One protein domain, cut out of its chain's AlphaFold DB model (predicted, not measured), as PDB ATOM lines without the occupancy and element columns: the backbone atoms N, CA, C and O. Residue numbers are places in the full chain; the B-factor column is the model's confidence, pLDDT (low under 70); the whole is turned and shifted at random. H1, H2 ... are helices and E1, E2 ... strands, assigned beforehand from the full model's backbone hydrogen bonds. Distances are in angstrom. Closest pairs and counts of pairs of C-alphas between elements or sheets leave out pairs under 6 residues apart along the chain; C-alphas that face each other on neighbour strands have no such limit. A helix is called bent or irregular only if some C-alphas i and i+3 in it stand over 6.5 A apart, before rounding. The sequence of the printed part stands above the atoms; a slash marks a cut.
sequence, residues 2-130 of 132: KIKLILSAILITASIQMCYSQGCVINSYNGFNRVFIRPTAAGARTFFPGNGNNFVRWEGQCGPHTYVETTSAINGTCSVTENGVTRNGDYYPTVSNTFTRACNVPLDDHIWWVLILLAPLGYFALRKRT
ATOM      1  N   LYS A   2     190.504 148.574 168.289       57.00
ATOM      2  CA  LYS A   2     190.818 147.145 168.053       57.00
ATOM      3  C   LYS A   2     189.600 146.200 168.049       57.00
ATOM      4  O   LYS A   2     189.539 145.301 167.225       57.00
ATOM      5  N   ILE A   3     188.592 146.453 168.890       67.25
ATOM      6  CA  ILE A   3     187.382 145.608 168.989       67.25
ATOM      7  C   ILE A   3     186.540 145.620 167.706       67.25
ATOM      8  O   ILE A   3     186.078 144.568 167.283       67.25
ATOM      9  N   LYS A   4     186.385 146.777 167.044       63.91
ATOM     10  CA  LYS A   4     185.634 146.866 165.778       63.91
ATOM     11  C   LYS A   4     186.304 146.064 164.658       63.91
ATOM     12  O   LYS A   4     185.600 145.463 163.856       63.91
ATOM     13  N   LEU A   5     187.639 146.028 164.639       66.75
ATOM     14  CA  LEU A   5     188.431 145.280 163.658       66.75
ATOM     15  C   LEU A   5     188.336 143.762 163.890       66.75
ATOM     16  O   LEU A   5     188.202 142.996 162.946       66.75
ATOM     17  N   ILE A   6     188.337 143.335 165.157       74.50
ATOM     18  CA  ILE A   6     188.163 141.924 165.533       74.50
ATOM     19  C   ILE A   6     186.739 141.451 165.207       74.50
ATOM     20  O   ILE A   6     186.574 140.395 164.606       74.50
ATOM     21  N   LEU A   7     185.711 142.248 165.532       73.19
ATOM     22  CA  LEU A   7     184.322 141.900 165.216       73.19
ATOM     23  C   LEU A   7     184.083 141.791 163.705       73.19
ATOM     24  O   LEU A   7     183.388 140.882 163.266       73.19
ATOM     25  N   SER A   8     184.667 142.694 162.910       69.88
ATOM     26  CA  SER A   8     184.550 142.643 161.448       69.88
ATOM     27  C   SER A   8     185.328 141.471 160.848       69.88
ATOM     28  O   SER A   8     184.801 140.815 159.958       69.88
ATOM     29  N   ALA A   9     186.504 141.120 161.378       70.06
ATOM     30  CA  ALA A   9     187.224 139.914 160.963       70.06
ATOM     31  C   ALA A   9     186.429 138.625 161.253       70.06
ATOM     32  O   ALA A   9     186.382 137.748 160.396       70.06
ATOM     33  N   ILE A  10     185.755 138.539 162.407       70.62
ATOM     34  CA  ILE A  10     184.882 137.405 162.769       70.62
ATOM     35  C   ILE A  10     183.634 137.352 161.872       70.62
ATOM     36  O   ILE A  10     183.221 136.274 161.456       70.62
ATOM     37  N   LEU A  11     183.041 138.501 161.530       63.12
ATOM     38  CA  LEU A  11     181.894 138.563 160.616       63.12
ATOM     39  C   LEU A  11     182.276 138.162 159.178       63.12
ATOM     40  O   LEU A  11     181.489 137.530 158.473       63.12
ATOM     41  N   ILE A  12     183.495 138.501 158.747       62.59
ATOM     42  CA  ILE A  12     184.036 138.130 157.435       62.59
ATOM     43  C   ILE A  12     184.350 136.628 157.401       62.59
ATOM     44  O   ILE A  12     183.933 135.950 156.471       62.59
ATOM     45  N   THR A  13     184.978 136.051 158.429       60.25
ATOM     46  CA  THR A  13     185.190 134.590 158.478       60.25
ATOM     47  C   THR A  13     183.891 133.800 158.620       60.25
ATOM     48  O   THR A  13     183.775 132.729 158.024       60.25
ATOM     49  N   ALA A  14     182.886 134.335 159.321       56.44
ATOM     50  CA  ALA A  14     181.561 133.722 159.418       56.44
ATOM     51  C   ALA A  14     180.778 133.752 158.091       56.44
ATOM     52  O   ALA A  14     180.003 132.839 157.825       56.44
ATOM     53  N   SER A  15     180.992 134.759 157.237       53.19
ATOM     54  CA  SER A  15     180.310 134.876 155.935       53.19
ATOM     55  C   SER A  15     180.975 134.077 154.804       53.19
ATOM     56  O   SER A  15     180.316 133.787 153.807       53.19
ATOM     57  N   ILE A  16     182.237 133.653 154.961       51.47
ATOM     58  CA  ILE A  16     182.938 132.798 153.981       51.47
ATOM     59  C   ILE A  16     182.488 131.328 154.073       51.47
ATOM     60  O   ILE A  16     182.671 130.565 153.127       51.47
ATOM     61  N   GLN A  17     181.814 130.920 155.153       47.19
ATOM     62  CA  GLN A  17     181.130 129.626 155.199       47.19
ATOM     63  C   GLN A  17     179.770 129.703 154.498       47.19
ATOM     64  O   GLN A  17     178.723 129.435 155.084       47.19
ATOM     65  N   MET A  18     179.773 130.043 153.206       46.19
ATOM     66  CA  MET A  18     178.704 129.564 152.338       46.19
ATOM     67  C   MET A  18     178.809 128.038 152.350       46.19
ATOM     68  O   MET A  18     179.702 127.466 151.730       46.19
ATOM     69  N   CYS A  19     177.970 127.389 153.160       53.41
ATOM     70  CA  CYS A  19     177.900 125.940 153.285       53.41
ATOM     71  C   CYS A  19     177.588 125.325 151.918       53.41
ATOM     72  O   CYS A  19     176.427 125.183 151.541       53.41
ATOM     73  N   TYR A  20     178.624 124.961 151.168       61.28
ATOM     74  CA  TYR A  20     178.461 124.118 149.998       61.28
ATOM     75  C   TYR A  20     177.935 122.761 150.460       61.28
ATOM     76  O   TYR A  20     178.513 122.121 151.341       61.28
ATOM     77  N   SER A  21     176.814 122.341 149.882       76.00
ATOM     78  CA  SER A  21     176.279 121.004 150.111       76.00
ATOM     79  C   SER A  21     177.000 120.012 149.200       76.00
ATOM     80  O   SER A  21     177.385 120.359 148.083       76.00
ATOM     81  N   GLN A  22     177.199 118.786 149.673       86.50
ATOM     82  CA  GLN A  22     177.715 117.683 148.861       86.50
ATOM     83  C   GLN A  22     176.545 116.991 148.166       86.50
ATOM     84  O   GLN A  22     175.467 116.881 148.747       86.50
ATOM     85  N   GLY A  23     176.754 116.492 146.952       89.25
ATOM     86  CA  GLY A  23     175.714 115.840 146.163       89.25
ATOM     87  C   GLY A  23     176.146 114.498 145.587       89.25
ATOM     88  O   GLY A  23     177.312 114.278 145.278       89.25
ATOM     89  N   CYS A  24     175.177 113.610 145.398       91.12
ATOM     90  CA  CYS A  24     175.308 112.382 144.626       91.12
ATOM     91  C   CYS A  24     174.316 112.406 143.471       91.12
ATOM     92  O   CYS A  24     173.109 112.462 143.705       91.12
ATOM     93  N   VAL A  25     174.811 112.387 142.236       91.88
ATOM     94  CA  VAL A  25     173.980 112.423 141.032       91.88
ATOM     95  C   VAL A  25     173.813 111.011 140.499       91.88
ATOM     96  O   VAL A  25     174.788 110.376 140.109       91.88
ATOM     97  N   ILE A  26     172.576 110.528 140.440       91.38
ATOM     98  CA  ILE A  26     172.251 109.283 139.749       91.38
ATOM     99  C   ILE A  26     171.590 109.625 138.425       91.38
ATOM    100  O   ILE A  26     170.507 110.222 138.384       91.38
ATOM    101  N   ASN A  27     172.256 109.213 137.352       89.50
ATOM    102  CA  ASN A  27     171.759 109.403 136.003       89.50
ATOM    103  C   ASN A  27     170.543 108.503 135.739       89.50
ATOM    104  O   ASN A  27     170.475 107.369 136.217       89.50
ATOM    105  N   SER A  28     169.572 109.023 134.989       85.38
ATOM    106  CA  SER A  28     168.358 108.307 134.567       85.38
ATOM    107  C   SER A  28     167.525 107.714 135.716       85.38
ATOM    108  O   SER A  28     166.852 106.693 135.564       85.38
ATOM    109  N   TYR A  29     167.505 108.374 136.873       82.44
ATOM    110  CA  TYR A  29     166.681 107.979 138.009       82.44
ATOM    111  C   TYR A  29     165.203 108.325 137.772       82.44
ATOM    112  O   TYR A  29     164.770 109.466 137.939       82.44
ATOM    113  N   ASN A  30     164.393 107.318 137.435       78.81
ATOM    114  CA  ASN A  30     162.969 107.480 137.104       78.81
ATOM    115  C   ASN A  30     162.743 108.505 135.972       78.81
ATOM    116  O   ASN A  30     161.853 109.347 136.063       78.81
ATOM    117  N   GLY A  31     163.585 108.457 134.934       80.81
ATOM    118  CA  GLY A  31     163.478 109.325 133.754       80.81
ATOM    119  C   GLY A  31     164.189 110.676 133.860       80.81
ATOM    120  O   GLY A  31     164.252 111.383 132.862       80.81
ATOM    121  N   PHE A  32     164.771 111.019 135.015       83.62
ATOM    122  CA  PHE A  32     165.515 112.268 135.212       83.62
ATOM    123  C   PHE A  32     166.808 112.035 135.991       83.62
ATOM    124  O   PHE A  32     166.908 111.113 136.798       83.62
ATOM    125  N   ASN A  33     167.794 112.906 135.807       87.62
ATOM    126  CA  ASN A  33     169.001 112.883 136.626       87.62
ATOM    127  C   ASN A  33     168.667 113.445 138.015       87.62
ATOM    128  O   ASN A  33     168.266 114.602 138.137       87.62
ATOM    129  N   ARG A  34     168.785 112.621 139.064       88.50
ATOM    130  CA  ARG A  34     168.459 113.021 140.444       88.50
ATOM    131  C   ARG A  34     169.711 113.267 141.266       88.50
ATOM    132  O   ARG A  34     170.654 112.488 141.200       88.50
ATOM    133  N   VAL A  35     169.676 114.317 142.079       88.88
ATOM    134  CA  VAL A  35     170.737 114.727 142.998       88.88
ATOM    135  C   VAL A  35     170.285 114.495 144.438       88.88
ATOM    136  O   VAL A  35     169.253 115.016 144.864       88.88
ATOM    137  N   PHE A  36     171.076 113.734 145.190       87.88
ATOM    138  CA  PHE A  36     170.880 113.452 146.610       87.88
ATOM    139  C   PHE A  36     171.902 114.239 147.420       87.88
ATOM    140  O   PHE A  36     173.100 114.041 147.243       87.88
ATOM    141  N   ILE A  37     171.444 115.125 148.306       80.69
ATOM    142  CA  ILE A  37     172.327 116.088 148.994       80.69
ATOM    143  C   ILE A  37     172.569 115.790 150.482       80.69
ATOM    144  O   ILE A  37     173.179 116.578 151.200       80.69
ATOM    145  N   ARG A  38     172.055 114.663 150.990       74.75
ATOM    146  CA  ARG A  38     172.201 114.278 152.401       74.75
ATOM    147  C   ARG A  38     173.116 113.054 152.528       74.75
ATOM    148  O   ARG A  38     172.620 111.933 152.367       74.75
ATOM    149  N   PRO A  39     174.422 113.239 152.800       66.69
ATOM    150  CA  PRO A  39     175.313 112.117 153.042       66.69
ATOM    151  C   PRO A  39     174.927 111.421 154.348       66.69
ATOM    152  O   PRO A  39     174.413 112.028 155.292       66.69
ATOM    153  N   THR A  40     175.174 110.122 154.405       61.12
ATOM    154  CA  THR A  40     175.014 109.339 155.626       61.12
ATOM    155  C   THR A  40     176.233 109.569 156.507       61.12
ATOM    156  O   THR A  40     177.358 109.479 156.020       61.12
ATOM    157  N   ALA A  41     176.048 109.811 157.805       58.09
ATOM    158  CA  ALA A  41     177.180 109.968 158.725       58.09
ATOM    159  C   ALA A  41     178.126 108.743 158.733       58.09
ATOM    160  O   ALA A  41     179.295 108.870 159.075       58.09
ATOM    161  N   ALA A  42     177.631 107.572 158.314       59.38
ATOM    162  CA  ALA A  42     178.374 106.315 158.242       59.38
ATOM    163  C   ALA A  42     179.179 106.107 156.940       59.38
ATOM    164  O   ALA A  42     179.858 105.094 156.805       59.38
ATOM    165  N   GLY A  43     179.141 107.042 155.986       62.59
ATOM    166  CA  GLY A  43     179.968 106.964 154.784       62.59
ATOM    167  C   GLY A  43     179.910 108.253 153.978       62.59
ATOM    168  O   GLY A  43     178.860 108.658 153.487       62.59
ATOM    169  N   ALA A  44     181.066 108.900 153.816       65.75
ATOM    170  CA  ALA A  44     181.199 110.219 153.192       65.75
ATOM    171  C   ALA A  44     180.684 110.297 151.737       65.75
ATOM    172  O   ALA A  44     180.567 111.385 151.185       65.75
ATOM    173  N   ARG A  45     180.398 109.150 151.104       83.62
ATOM    174  CA  ARG A  45     179.871 109.040 149.733       83.62
ATOM    175  C   ARG A  45     178.659 108.115 149.615       83.62
ATOM    176  O   ARG A  45     178.215 107.817 148.507       83.62
ATOM    177  N   THR A  46     178.123 107.658 150.740       84.88
ATOM    178  CA  THR A  46     176.820 107.002 150.798       84.88
ATOM    179  C   THR A  46     175.771 108.058 151.095       84.88
ATOM    180  O   THR A  46     175.960 108.923 151.951       84.88
ATOM    181  N   PHE A  47     174.657 107.995 150.380       84.38
ATOM    182  CA  PHE A  47     173.549 108.934 150.488       84.38
ATOM    183  C   PHE A  47     172.261 108.145 150.698       84.38
ATOM    184  O   PHE A  47     172.124 107.020 150.217       84.38
ATOM    185  N   PHE A  48     171.305 108.727 151.417       76.31
ATOM    186  CA  PHE A  48     169.967 108.152 151.509       76.31
ATOM    187  C   PHE A  48     168.985 108.974 150.676       76.31
ATOM    188  O   PHE A  48     169.086 110.207 150.662       76.31
ATOM    189  N   PRO A  49     168.007 108.323 150.026       71.25
ATOM    190  CA  PRO A  49     166.809 109.014 149.580       71.25
ATOM    191  C   PRO A  49     166.151 109.613 150.823       71.25
ATOM    192  O   PRO A  49     165.703 108.909 151.726       71.25
ATOM    193  N   GLY A  50     166.185 110.935 150.943       61.81
ATOM    194  CA  GLY A  50     165.513 111.602 152.052       61.81
ATOM    195  C   GLY A  50     164.005 111.651 151.811       61.81
ATOM    196  O   GLY A  50     163.561 111.636 150.666       61.81
ATOM    197  N   ASN A  51     163.225 111.878 152.869       58.09
ATOM    198  CA  ASN A  51     161.807 112.265 152.785       58.09
ATOM    199  C   ASN A  51     161.605 113.703 152.230       58.09
ATOM    200  O   ASN A  51     160.701 114.404 152.670       58.09
ATOM    201  N   GLY A  52     162.466 114.189 151.322       51.59
ATOM    202  CA  GLY A  52     162.377 115.564 150.799       51.59
ATOM    203  C   GLY A  52     163.627 116.171 150.148       51.59
ATOM    204  O   GLY A  52     163.539 117.285 149.647       51.59
ATOM    205  N   ASN A  53     164.772 115.473 150.107       61.53
ATOM    206  CA  ASN A  53     166.050 116.036 149.620       61.53
ATOM    207  C   ASN A  53     166.515 115.461 148.267       61.53
ATOM    208  O   ASN A  53     167.715 115.428 147.984       61.53
ATOM    209  N   ASN A  54     165.574 114.979 147.456       77.88
ATOM    210  CA  ASN A  54     165.846 114.453 146.122       77.88
ATOM    211  C   ASN A  54     165.487 115.548 145.115       77.88
ATOM    212  O   ASN A  54     164.310 115.874 144.957       77.88
ATOM    213  N   PHE A  55     166.486 116.112 144.445       86.25
ATOM    214  CA  PHE A  55     166.299 117.213 143.497       86.25
ATOM    215  C   PHE A  55     166.610 116.767 142.078       86.25
ATOM    216  O   PHE A  55     167.361 115.815 141.876       86.25
ATOM    217  N   VAL A  56     166.038 117.437 141.085       88.31
ATOM    218  CA  VAL A  56     166.389 117.180 139.684       88.31
ATOM    219  C   VAL A  56     167.643 117.981 139.350       88.31
ATOM    220  O   VAL A  56     167.770 119.144 139.731       88.31
ATOM    221  N   ARG A  57     168.603 117.367 138.661       89.75
ATOM    222  CA  ARG A  57     169.771 118.094 138.169       89.75
ATOM    223  C   ARG A  57     169.309 119.128 137.145       89.75
ATOM    224  O   ARG A  57     168.548 118.802 136.240       89.75
ATOM    225  N   TRP A  58     169.751 120.373 137.288       88.81
ATOM    226  CA  TRP A  58     169.473 121.402 136.292       88.81
ATOM    227  C   TRP A  58     170.231 121.112 134.991       88.81
ATOM    228  O   TRP A  58     171.457 121.038 134.991       88.81
ATOM    229  N   GLU A  59     169.498 120.986 133.883       85.38
ATOM    230  CA  GLU A  59     170.054 120.701 132.547       85.38
ATOM    231  C   GLU A  59     169.685 121.782 131.522       85.38
ATOM    232  O   GLU A  59     169.591 121.534 130.325       85.38
ATOM    233  N   GLY A  60     169.428 123.007 131.985       83.50
ATOM    234  CA  GLY A  60     169.035 124.116 131.110       83.50
ATOM    235  C   GLY A  60     167.542 124.164 130.771       83.50
ATOM    236  O   GLY A  60     167.097 125.145 130.178       83.50
ATOM    237  N   GLN A  61     166.759 123.163 131.187       80.44
ATOM    238  CA  GLN A  61     165.323 123.077 130.922       80.44
ATOM    239  C   GLN A  61     164.486 123.296 132.179       80.44
ATOM    240  O   GLN A  61     164.657 122.621 133.194       80.44
ATOM    241  N   CYS A  62     163.564 124.253 132.088       80.50
ATOM    242  CA  CYS A  62     162.580 124.526 133.127       80.50
ATOM    243  C   CYS A  62     161.543 123.395 133.208       80.50
ATOM    244  O   CYS A  62     161.364 122.625 132.266       80.50
ATOM    245  N   GLY A  63     160.837 123.310 134.329       79.69
ATOM    246  CA  GLY A  63     159.880 122.241 134.589       79.69
ATOM    247  C   GLY A  63     159.336 122.314 136.014       79.69
ATOM    248  O   GLY A  63     159.759 123.172 136.793       79.69
ATOM    249  N   PRO A  64     158.398 121.427 136.382       81.88
ATOM    250  CA  PRO A  64     157.693 121.466 137.666       81.88
ATOM    251  C   PRO A  64     158.540 120.921 138.833       81.88
ATOM    252  O   PRO A  64     158.005 120.378 139.798       81.88
ATOM    253  N   HIS A  65     159.867 121.012 138.740       83.94
ATOM    254  CA  HIS A  65     160.797 120.411 139.688       83.94
ATOM    255  C   HIS A  65     161.559 121.470 140.481       83.94
ATOM    256  O   HIS A  65     161.766 122.600 140.037       83.94
ATOM    257  N   THR A  66     162.026 121.064 141.659       87.12
ATOM    258  CA  THR A  66     163.081 121.782 142.369       87.12
ATOM    259  C   THR A  66     164.424 121.258 141.884       87.12
ATOM    260  O   THR A  66     164.658 120.044 141.844       87.12
ATOM    261  N   TYR A  67     165.295 122.186 141.513       88.94
ATOM    262  CA  TYR A  67     166.555 121.913 140.854       88.94
ATOM    263  C   TYR A  67     167.754 122.133 141.759       88.94
ATOM    264  O   TYR A  67     167.721 122.941 142.689       88.94
ATOM    265  N   VAL A  68     168.827 121.426 141.424       89.56
ATOM    266  CA  VAL A  68     170.175 121.639 141.944       89.56
ATOM    267  C   VAL A  68     171.155 121.596 140.776       89.56
ATOM    268  O   VAL A  68     170.998 120.804 139.845       89.56
ATOM    269  N   GLU A  69     172.182 122.433 140.827       88.75
ATOM    270  CA  GLU A  69     173.257 122.482 139.846       88.75
ATOM    271  C   GLU A  69     174.568 121.965 140.445       88.75
ATOM    272  O   GLU A  69     174.914 122.228 141.599       88.75
ATOM    273  N   THR A  70     175.313 121.203 139.650       88.88
ATOM    274  CA  THR A  70     176.645 120.723 140.018       88.88
ATOM    275  C   THR A  70     177.657 121.835 139.776       88.88
ATOM    276  O   THR A  70     177.933 122.161 138.625       88.88
ATOM    277  N   THR A  71     178.215 122.414 140.840       86.69
ATOM    278  CA  THR A  71     179.193 123.518 140.744       86.69
ATOM    279  C   THR A  71     180.644 123.040 140.792       86.69
ATOM    280  O   THR A  71     181.562 123.819 140.549       86.69
ATOM    281  N   SER A  72     180.856 121.760 141.099       88.62
ATOM    282  CA  SER A  72     182.162 121.098 141.113       88.62
ATOM    283  C   SER A  72     182.295 120.080 139.986       88.62
ATOM    284  O   SER A  72     181.308 119.629 139.403       88.62
ATOM    285  N   ALA A  73     183.537 119.683 139.710       90.75
ATOM    286  CA  ALA A  73     183.814 118.485 138.933       90.75
ATOM    287  C   ALA A  73     183.485 117.218 139.742       90.75
ATOM    288  O   ALA A  73     183.543 117.213 140.976       90.75
ATOM    289  N   ILE A  74     183.190 116.134 139.022       91.75
ATOM    290  CA  ILE A  74     182.970 114.808 139.607       91.75
ATOM    291  C   ILE A  74     184.215 114.393 140.398       91.75
ATOM    292  O   ILE A  74     185.338 114.478 139.903       91.75
ATOM    293  N   ASN A  75     184.016 113.909 141.623       91.88
ATOM    294  CA  ASN A  75     185.076 113.442 142.512       91.88
ATOM    295  C   ASN A  75     184.853 111.967 142.887       91.88
ATOM    296  O   ASN A  75     184.733 111.586 144.048       91.88
ATOM    297  N   GLY A  76     184.805 111.102 141.878       91.06
ATOM    298  CA  GLY A  76     184.574 109.668 142.041       91.06
ATOM    299  C   GLY A  76     183.102 109.310 142.240       91.06
ATOM    300  O   GLY A  76     182.209 110.081 141.902       91.06
ATOM    301  N   THR A  77     182.858 108.115 142.770       92.25
ATOM    302  CA  THR A  77     181.518 107.521 142.822       92.25
ATOM    303  C   THR A  77     180.857 107.680 144.186       92.25
ATOM    304  O   THR A  77     181.525 107.675 145.224       92.25
ATOM    305  N   CYS A  78     179.532 107.750 144.180       91.06
ATOM    306  CA  CYS A  78     178.670 107.674 145.353       91.06
ATOM    307  C   CYS A  78     177.658 106.536 145.205       91.06
ATOM    308  O   CYS A  78     177.429 106.033 144.105       91.06
ATOM    309  N   SER A  79     177.032 106.148 146.313       90.25
ATOM    310  CA  SER A  79     175.987 105.123 146.327       90.25
ATOM    311  C   SER A  79     174.766 105.592 147.107       90.25
ATOM    312  O   SER A  79     174.897 106.104 148.221       90.25
ATOM    313  N   VAL A  80     173.579 105.372 146.550       88.81
ATOM    314  CA  VAL A  80     172.286 105.657 147.181       88.81
ATOM    315  C   VAL A  80     171.519 104.360 147.343       88.81
ATOM    316  O   VAL A  80     171.351 103.628 146.371       88.81
ATOM    317  N   THR A  81     171.012 104.096 148.543       85.38
ATOM    318  CA  THR A  81     170.159 102.929 148.801       85.38
ATOM    319  C   THR A  81     168.720 103.378 149.034       85.38
ATOM    320  O   THR A  81     168.428 103.968 150.071       85.38
ATOM    321  N   GLU A  82     167.823 103.085 148.089       79.31
ATOM    322  CA  GLU A  82     166.376 103.330 148.193       79.31
ATOM    323  C   GLU A  82     165.616 102.008 148.150       79.31
ATOM    324  O   GLU A  82     165.847 101.194 147.261       79.31
ATOM    325  N   ASN A  83     164.701 101.790 149.100       81.00
ATOM    326  CA  ASN A  83     163.837 100.603 149.143       81.00
ATOM    327  C   ASN A  83     164.601  99.268 149.001       81.00
ATOM    328  O   ASN A  83     164.146  98.348 148.329       81.00
ATOM    329  N   GLY A  84     165.792  99.175 149.605       81.56
ATOM    330  CA  GLY A  84     166.648  97.982 149.545       81.56
ATOM    331  C   GLY A  84     167.475  97.831 148.262       81.56
ATOM    332  O   GLY A  84     168.266  96.898 148.166       81.56
ATOM    333  N   VAL A  85     167.351  98.748 147.299       85.31
ATOM    334  CA  VAL A  85     168.141  98.757 146.062       85.31
ATOM    335  C   VAL A  85     169.232  99.816 146.152       85.31
ATOM    336  O   VAL A  85     168.947 101.005 146.305       85.31
ATOM    337  N   THR A  86     170.488  99.394 146.009       88.25
ATOM    338  CA  THR A  86     171.632 100.307 145.917       88.25
ATOM    339  C   THR A  86     171.905 100.674 144.463       88.25
ATOM    340  O   THR A  86     172.048  99.809 143.600       88.25
ATOM    341  N   ARG A  87     171.988 101.975 144.194       89.50
ATOM    342  CA  ARG A  87     172.347 102.556 142.901       89.50
ATOM    343  C   ARG A  87     173.606 103.388 143.057       89.50
ATOM    344  O   ARG A  87     173.746 104.116 144.038       89.50
ATOM    345  N   ASN A  88     174.488 103.308 142.071       91.19
ATOM    346  CA  ASN A  88     175.699 104.114 142.036       91.19
ATOM    347  C   ASN A  88     175.484 105.365 141.186       91.19
ATOM    348  O   ASN A  88     174.675 105.369 140.256       91.19
ATOM    349  N   GLY A  89     176.217 106.416 141.524       91.56
ATOM    350  CA  GLY A  89     176.187 107.694 140.836       91.56
ATOM    351  C   GLY A  89     177.512 108.433 140.958       91.56
ATOM    352  O   GLY A  89     178.492 107.917 141.503       91.56
ATOM    353  N   ASP A  90     177.508 109.667 140.479       93.50
ATOM    354  CA  ASP A  90     178.658 110.560 140.485       93.50
ATOM    355  C   ASP A  90     178.640 111.436 141.740       93.50
ATOM    356  O   ASP A  90     177.647 112.102 142.049       93.50
ATOM    357  N   TYR A  91     179.745 111.436 142.485       91.50
ATOM    358  CA  TYR A  91     179.899 112.268 143.673       91.50
ATOM    359  C   TYR A  91     180.363 113.672 143.288       91.50
ATOM    360  O   TYR A  91     181.377 113.844 142.610       91.50
ATOM    361  N   TYR A  92     179.662 114.676 143.800       90.81
ATOM    362  CA  TYR A  92     179.980 116.086 143.648       90.81
ATOM    363  C   TYR A  92     180.282 116.696 145.022       90.81
ATOM    364  O   TYR A  92     179.380 116.785 145.860       90.81
ATOM    365  N   PRO A  93     181.529 117.138 145.273       88.44
ATOM    366  CA  PRO A  93     181.906 117.777 146.535       88.44
ATOM    367  C   PRO A  93     181.116 119.050 146.836       88.44
ATOM    368  O   PRO A  93     180.902 119.377 147.999       88.44
ATOM    369  N   THR A  94     180.703 119.768 145.792       87.38
ATOM    370  CA  THR A  94     179.878 120.968 145.911       87.38
ATOM    371  C   THR A  94     178.742 120.951 144.898       87.38
ATOM    372  O   THR A  94     178.948 120.746 143.695       87.38
ATOM    373  N   VAL A  95     177.544 121.226 145.391       87.88
ATOM    374  CA  VAL A  95     176.356 121.518 144.593       87.88
ATOM    375  C   VAL A  95     175.751 122.855 145.017       87.88
ATOM    376  O   VAL A  95     176.038 123.367 146.103       87.88
ATOM    377  N   SER A  96     174.948 123.451 144.139       87.50
ATOM    378  CA  SER A  96     174.234 124.694 144.420       87.50
ATOM    379  C   SER A  96     173.195 124.512 145.529       87.50
ATOM    380  O   SER A  96     172.762 123.401 145.839       87.50
ATOM    381  N   ASN A  97     172.707 125.634 146.058       84.88
ATOM    382  CA  ASN A  97     171.436 125.632 146.773       84.88
ATOM    383  C   ASN A  97     170.300 125.194 145.840       84.88
ATOM    384  O   ASN A  97     170.398 125.307 144.614       84.88
ATOM    385  N   THR A  98     169.217 124.712 146.436       86.12
ATOM    386  CA  THR A  98     168.008 124.333 145.707       86.12
ATOM    387  C   THR A  98     167.314 125.570 145.156       86.12
ATOM    388  O   THR A  98     167.152 126.554 145.879       86.12
ATOM    389  N   PHE A  99     166.844 125.509 143.917       87.25
ATOM    390  CA  PHE A  99     166.079 126.593 143.305       87.25
ATOM    391  C   PHE A  99     164.944 126.049 142.442       87.25
ATOM    392  O   PHE A  99     164.968 124.905 141.995       87.25
ATOM    393  N   THR A 100     163.938 126.877 142.190       88.00
ATOM    394  CA  THR A 100     162.887 126.598 141.210       88.00
ATOM    395  C   THR A 100     163.064 127.535 140.026       88.00
ATOM    396  O   THR A 100     163.495 128.680 140.177       88.00
ATOM    397  N   ARG A 101     162.760 127.051 138.820       80.25
ATOM    398  CA  ARG A 101     162.800 127.875 137.613       80.25
ATOM    399  C   ARG A 101     161.459 127.785 136.914       80.25
ATOM    400  O   ARG A 101     161.129 126.751 136.340       80.25
ATOM    401  N   ALA A 102     160.697 128.874 136.987       75.94
ATOM    402  CA  ALA A 102     159.456 129.001 136.243       75.94
ATOM    403  C   ALA A 102     159.762 128.859 134.751       75.94
ATOM    404  O   ALA A 102     160.707 129.470 134.240       75.94
ATOM    405  N   CYS A 103     158.987 128.029 134.061       74.94
ATOM    406  CA  CYS A 103     159.029 128.044 132.615       74.94
ATOM    407  C   CYS A 103     158.504 129.378 132.112       74.94
ATOM    408  O   CYS A 103     157.492 129.873 132.608       74.94
ATOM    409  N   ASN A 104     159.180 129.926 131.103       67.00
ATOM    410  CA  ASN A 104     158.562 130.928 130.255       67.00
ATOM    411  C   ASN A 104     157.393 130.224 129.573       67.00
ATOM    412  O   ASN A 104     157.581 129.510 128.590       67.00
ATOM    413  N   VAL A 105     156.202 130.358 130.149       63.50
ATOM    414  CA  VAL A 105     154.974 130.021 129.444       63.50
ATOM    415  C   VAL A 105     154.970 130.936 128.222       63.50
ATOM    416  O   VAL A 105     155.218 132.139 128.388       63.50
ATOM    417  N   PRO A 106     154.806 130.414 126.997       60.09
ATOM    418  CA  PRO A 106     154.683 131.293 125.852       60.09
ATOM    419  C   PRO A 106     153.552 132.282 126.156       60.09
ATOM    420  O   PRO A 106     152.459 131.880 126.548       60.09
ATOM    421  N   LEU A 107     153.811 133.586 125.983       57.00
ATOM    422  CA  LEU A 107     152.773 134.628 126.088       57.00
ATOM    423  C   LEU A 107     151.566 134.349 125.166       57.00
ATOM    424  O   LEU A 107     150.527 134.992 125.298       57.00
ATOM    425  N   ASP A 108     151.723 133.402 124.243       58.62
ATOM    426  CA  ASP A 108     150.728 132.874 123.319       58.62
ATOM    427  C   ASP A 108     149.422 132.436 124.012       58.62
ATOM    428  O   ASP A 108     148.341 132.747 123.522       58.62
ATOM    429  N   ASP A 109     149.472 131.875 125.227       62.47
ATOM    430  CA  ASP A 109     148.245 131.473 125.947       62.47
ATOM    431  C   ASP A 109     147.395 132.669 126.427       62.47
ATOM    432  O   ASP A 109     146.216 132.531 126.773       62.47
ATOM    433  N   HIS A 110     147.966 133.875 126.440       67.38
ATOM    434  CA  HIS A 110     147.285 135.093 126.879       67.38
ATOM    435  C   HIS A 110     147.179 136.162 125.791       67.38
ATOM    436  O   HIS A 110     146.563 137.206 126.024       67.38
ATOM    437  N   ILE A 111     147.704 135.908 124.589       76.56
ATOM    438  CA  ILE A 111     147.677 136.885 123.497       76.56
ATOM    439  C   ILE A 111     146.246 137.228 123.079       76.56
ATOM    440  O   ILE A 111     145.947 138.387 122.797       76.56
ATOM    441  N   TRP A 112     145.329 136.260 123.155       75.06
ATOM    442  CA  TRP A 112     143.904 136.467 122.901       75.06
ATOM    443  C   TRP A 112     143.255 137.405 123.922       75.06
ATOM    444  O   TRP A 112     142.497 138.292 123.536       75.06
ATOM    445  N   TRP A 113     143.597 137.285 125.208       76.31
ATOM    446  CA  TRP A 113     143.104 138.191 126.253       76.31
ATOM    447  C   TRP A 113     143.641 139.612 126.075       76.31
ATOM    448  O   TRP A 113     142.894 140.582 126.202       76.31
ATOM    449  N   VAL A 114     144.920 139.737 125.719       79.44
ATOM    450  CA  VAL A 114     145.557 141.026 125.423       79.44
ATOM    451  C   VAL A 114     144.926 141.680 124.187       79.44
ATOM    452  O   VAL A 114     144.614 142.869 124.218       79.44
ATOM    453  N   LEU A 115     144.652 140.911 123.127       80.56
ATOM    454  CA  LEU A 115     143.972 141.390 121.917       80.56
ATOM    455  C   LEU A 115     142.526 141.827 122.191       80.56
ATOM    456  O   LEU A 115     142.112 142.885 121.715       80.56
ATOM    457  N   ILE A 116     141.774 141.065 122.993       83.50
ATOM    458  CA  ILE A 116     140.399 141.414 123.389       83.50
ATOM    459  C   ILE A 116     140.371 142.716 124.196       83.50
ATOM    460  O   ILE A 116     139.476 143.531 123.992       83.50
ATOM    461  N   LEU A 117     141.347 142.950 125.078       80.12
ATOM    462  CA  LEU A 117     141.432 144.191 125.858       80.12
ATOM    463  C   LEU A 117     141.896 145.391 125.017       80.12
ATOM    464  O   LEU A 117     141.447 146.515 125.247       80.12
ATOM    465  N   LEU A 118     142.755 145.169 124.019       83.19
ATOM    466  CA  LEU A 118     143.253 146.222 123.128       83.19
ATOM    467  C   LEU A 118     142.253 146.624 122.034       83.19
ATOM    468  O   LEU A 118     142.278 147.772 121.593       83.19
ATOM    469  N   ALA A 119     141.350 145.734 121.616       80.88
ATOM    470  CA  ALA A 119     140.358 146.024 120.579       80.88
ATOM    471  C   ALA A 119     139.397 147.196 120.924       80.88
ATOM    472  O   ALA A 119     139.258 148.100 120.095       80.88
ATOM    473  N   PRO A 120     138.784 147.278 122.127       79.56
ATOM    474  CA  PRO A 120     137.981 148.434 122.517       79.56
ATOM    475  C   PRO A 120     138.823 149.706 122.631       79.56
ATOM    476  O   PRO A 120     138.386 150.768 122.193       79.56
ATOM    477  N   LEU A 121     140.047 149.616 123.167       77.12
ATOM    478  CA  LEU A 121     140.966 150.755 123.269       77.12
ATOM    479  C   LEU A 121     141.313 151.327 121.887       77.12
ATOM    480  O   LEU A 121     141.249 152.543 121.694       77.12
ATOM    481  N   GLY A 122     141.601 150.462 120.912       77.88
ATOM    482  CA  GLY A 122     141.808 150.846 119.515       77.88
ATOM    483  C   GLY A 122     140.559 151.473 118.892       77.88
ATOM    484  O   GLY A 122     140.650 152.519 118.251       77.88
ATOM    485  N   TYR A 123     139.379 150.902 119.146       80.00
ATOM    486  CA  TYR A 123     138.104 151.450 118.675       80.00
ATOM    487  C   TYR A 123     137.832 152.863 119.216       80.00
ATOM    488  O   TYR A 123     137.477 153.766 118.455       80.00
ATOM    489  N   PHE A 124     138.041 153.094 120.516       74.94
ATOM    490  CA  PHE A 124     137.853 154.412 121.130       74.94
ATOM    491  C   PHE A 124     138.909 155.431 120.684       74.94
ATOM    492  O   PHE A 124     138.577 156.604 120.491       74.94
ATOM    493  N   ALA A 125     140.157 155.004 120.474       73.31
ATOM    494  CA  ALA A 125     141.214 155.857 119.933       73.31
ATOM    495  C   ALA A 125     140.925 156.286 118.482       73.31
ATOM    496  O   ALA A 125     141.129 157.449 118.135       73.31
ATOM    497  N   LEU A 126     140.389 155.381 117.655       71.38
ATOM    498  CA  LEU A 126     139.988 155.675 116.276       71.38
ATOM    499  C   LEU A 126     138.739 156.566 116.215       71.38
ATOM    500  O   LEU A 126     138.728 157.530 115.454       71.38
ATOM    501  N   ARG A 127     137.735 156.345 117.080       65.38
ATOM    502  CA  ARG A 127     136.556 157.231 117.177       65.38
ATOM    503  C   ARG A 127     136.903 158.666 117.572       65.38
ATOM    504  O   ARG A 127     136.242 159.592 117.112       65.38
ATOM    505  N   LYS A 128     137.923 158.876 118.412       55.16
ATOM    506  CA  LYS A 128     138.381 160.230 118.777       55.16
ATOM    507  C   LYS A 128     139.182 160.926 117.671       55.16
ATOM    508  O   LYS A 128     139.398 162.129 117.775       55.16
ATOM    509  N   ARG A 129     139.610 160.202 116.628       54.22
ATOM    510  CA  ARG A 129     140.262 160.773 115.436       54.22
ATOM    511  C   ARG A 129     139.300 161.122 114.300       54.22
ATOM    512  O   ARG A 129     139.720 161.808 113.377       54.22
ATOM    513  N   THR A 130     138.029 160.741 114.379       50.06
ATOM    514  CA  THR A 130     136.969 161.344 113.558       50.06
ATOM    515  C   THR A 130     136.567 162.700 114.144       50.06
ATOM    516  O   THR A 130     135.595 162.805 114.887       50.06
TER     517      THR A 130
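Overview. This is residues 2 to 130 of the 132 residues of an uncharacterized protein of Flavobacterium sp. (UniProt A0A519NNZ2). A small compact body made of one seven-strand sheet, folded back on itself at E7 so that two leaves face each other, sends out two arms: H1 with residue 17 at one end of the printed part, and H2 with the stretch from residue 105 at the other. Both arms stand free of the body, which without them spans 41 by 30 by 21 A; the arm with H2 makes the longest axis of the whole, and H1 sticks out across that axis. The 129 printed residues hold two named helices and seven named strands, in the order H1 E1 E2 E3 E4 E5 E6 E7 H2; the sheet runs E3 E6 E7 E1 E2 E4 E5 and is mixed, as is the class, helices and strands. The whole is extended, with a radius of gyration of the C-alphas of 24.6 A, and flat, spanning 81 by 58 by 26 A.

Arrangement. Start at E7, residues 85 to 95, the hinge of this folded sheet, one sheet bent back on itself; it bends by 75 degrees at residue 92. Its residues 85 to 90 pair with E6, residues 77 to 82, in an antiparallel hairpin, where N 80 and O 87 are 2.8 A apart. Its residues 90 to 95 pair antiparallel with E1, residues 21 to 29, where N 25 and O 90 are 2.9 A apart. Beyond E6 look for the edge strand E3, residues 43 to 47, parallel to it, with N 47 and O 79 at 2.9 A. On the other leaf E1 forms a hairpin with E2, residues 32 to 36, where N 26 and O 34 are 2.8 A apart. E4, residues 54 to 57, is antiparallel to E2, with N 35 and O 55 at 2.8 A, and parallel to the edge strand E5, residues 66 to 68, with N 68 and O 56 at 3.0 A. Between the leaves, the closest C-alphas of E1 and E6 are those of Cys 24 and Cys 78, 5.8 A apart. H1, residues 2 to 16, and H2, residues 108 to 127, are not on the sheet, and they are apart from each other. In H1 every O i to N i+4 pair is within hydrogen-bond range, in H2 12 of 16.

Along the chain. Find C-alpha 85 at (168.141, 98.757, 146.062); from there E7 runs 24.2 A to C-alpha 95. E1 covers 20.2 A. H1 begins at C-alpha 2, (190.818, 147.145, 168.053), and measures 21.6 A. H2 measures 28.8 A and ends at C-alpha 127, (136.556, 157.231, 117.177); it has a kink of 32 degrees near residue 117 and is irregular, with C-alphas 109 and 112 7.3 A apart.

Size, cuts and confidence. The two C-alphas farthest apart are those of Ala 42 and Thr 130, at 82.1 A. The printed part has no cut; the link from E7 to H2, residues 96 to 107, is long. The mean pLDDT of the printed part is 77.1, with low values, for instance, at residues 11 to 20 and 104 to 110.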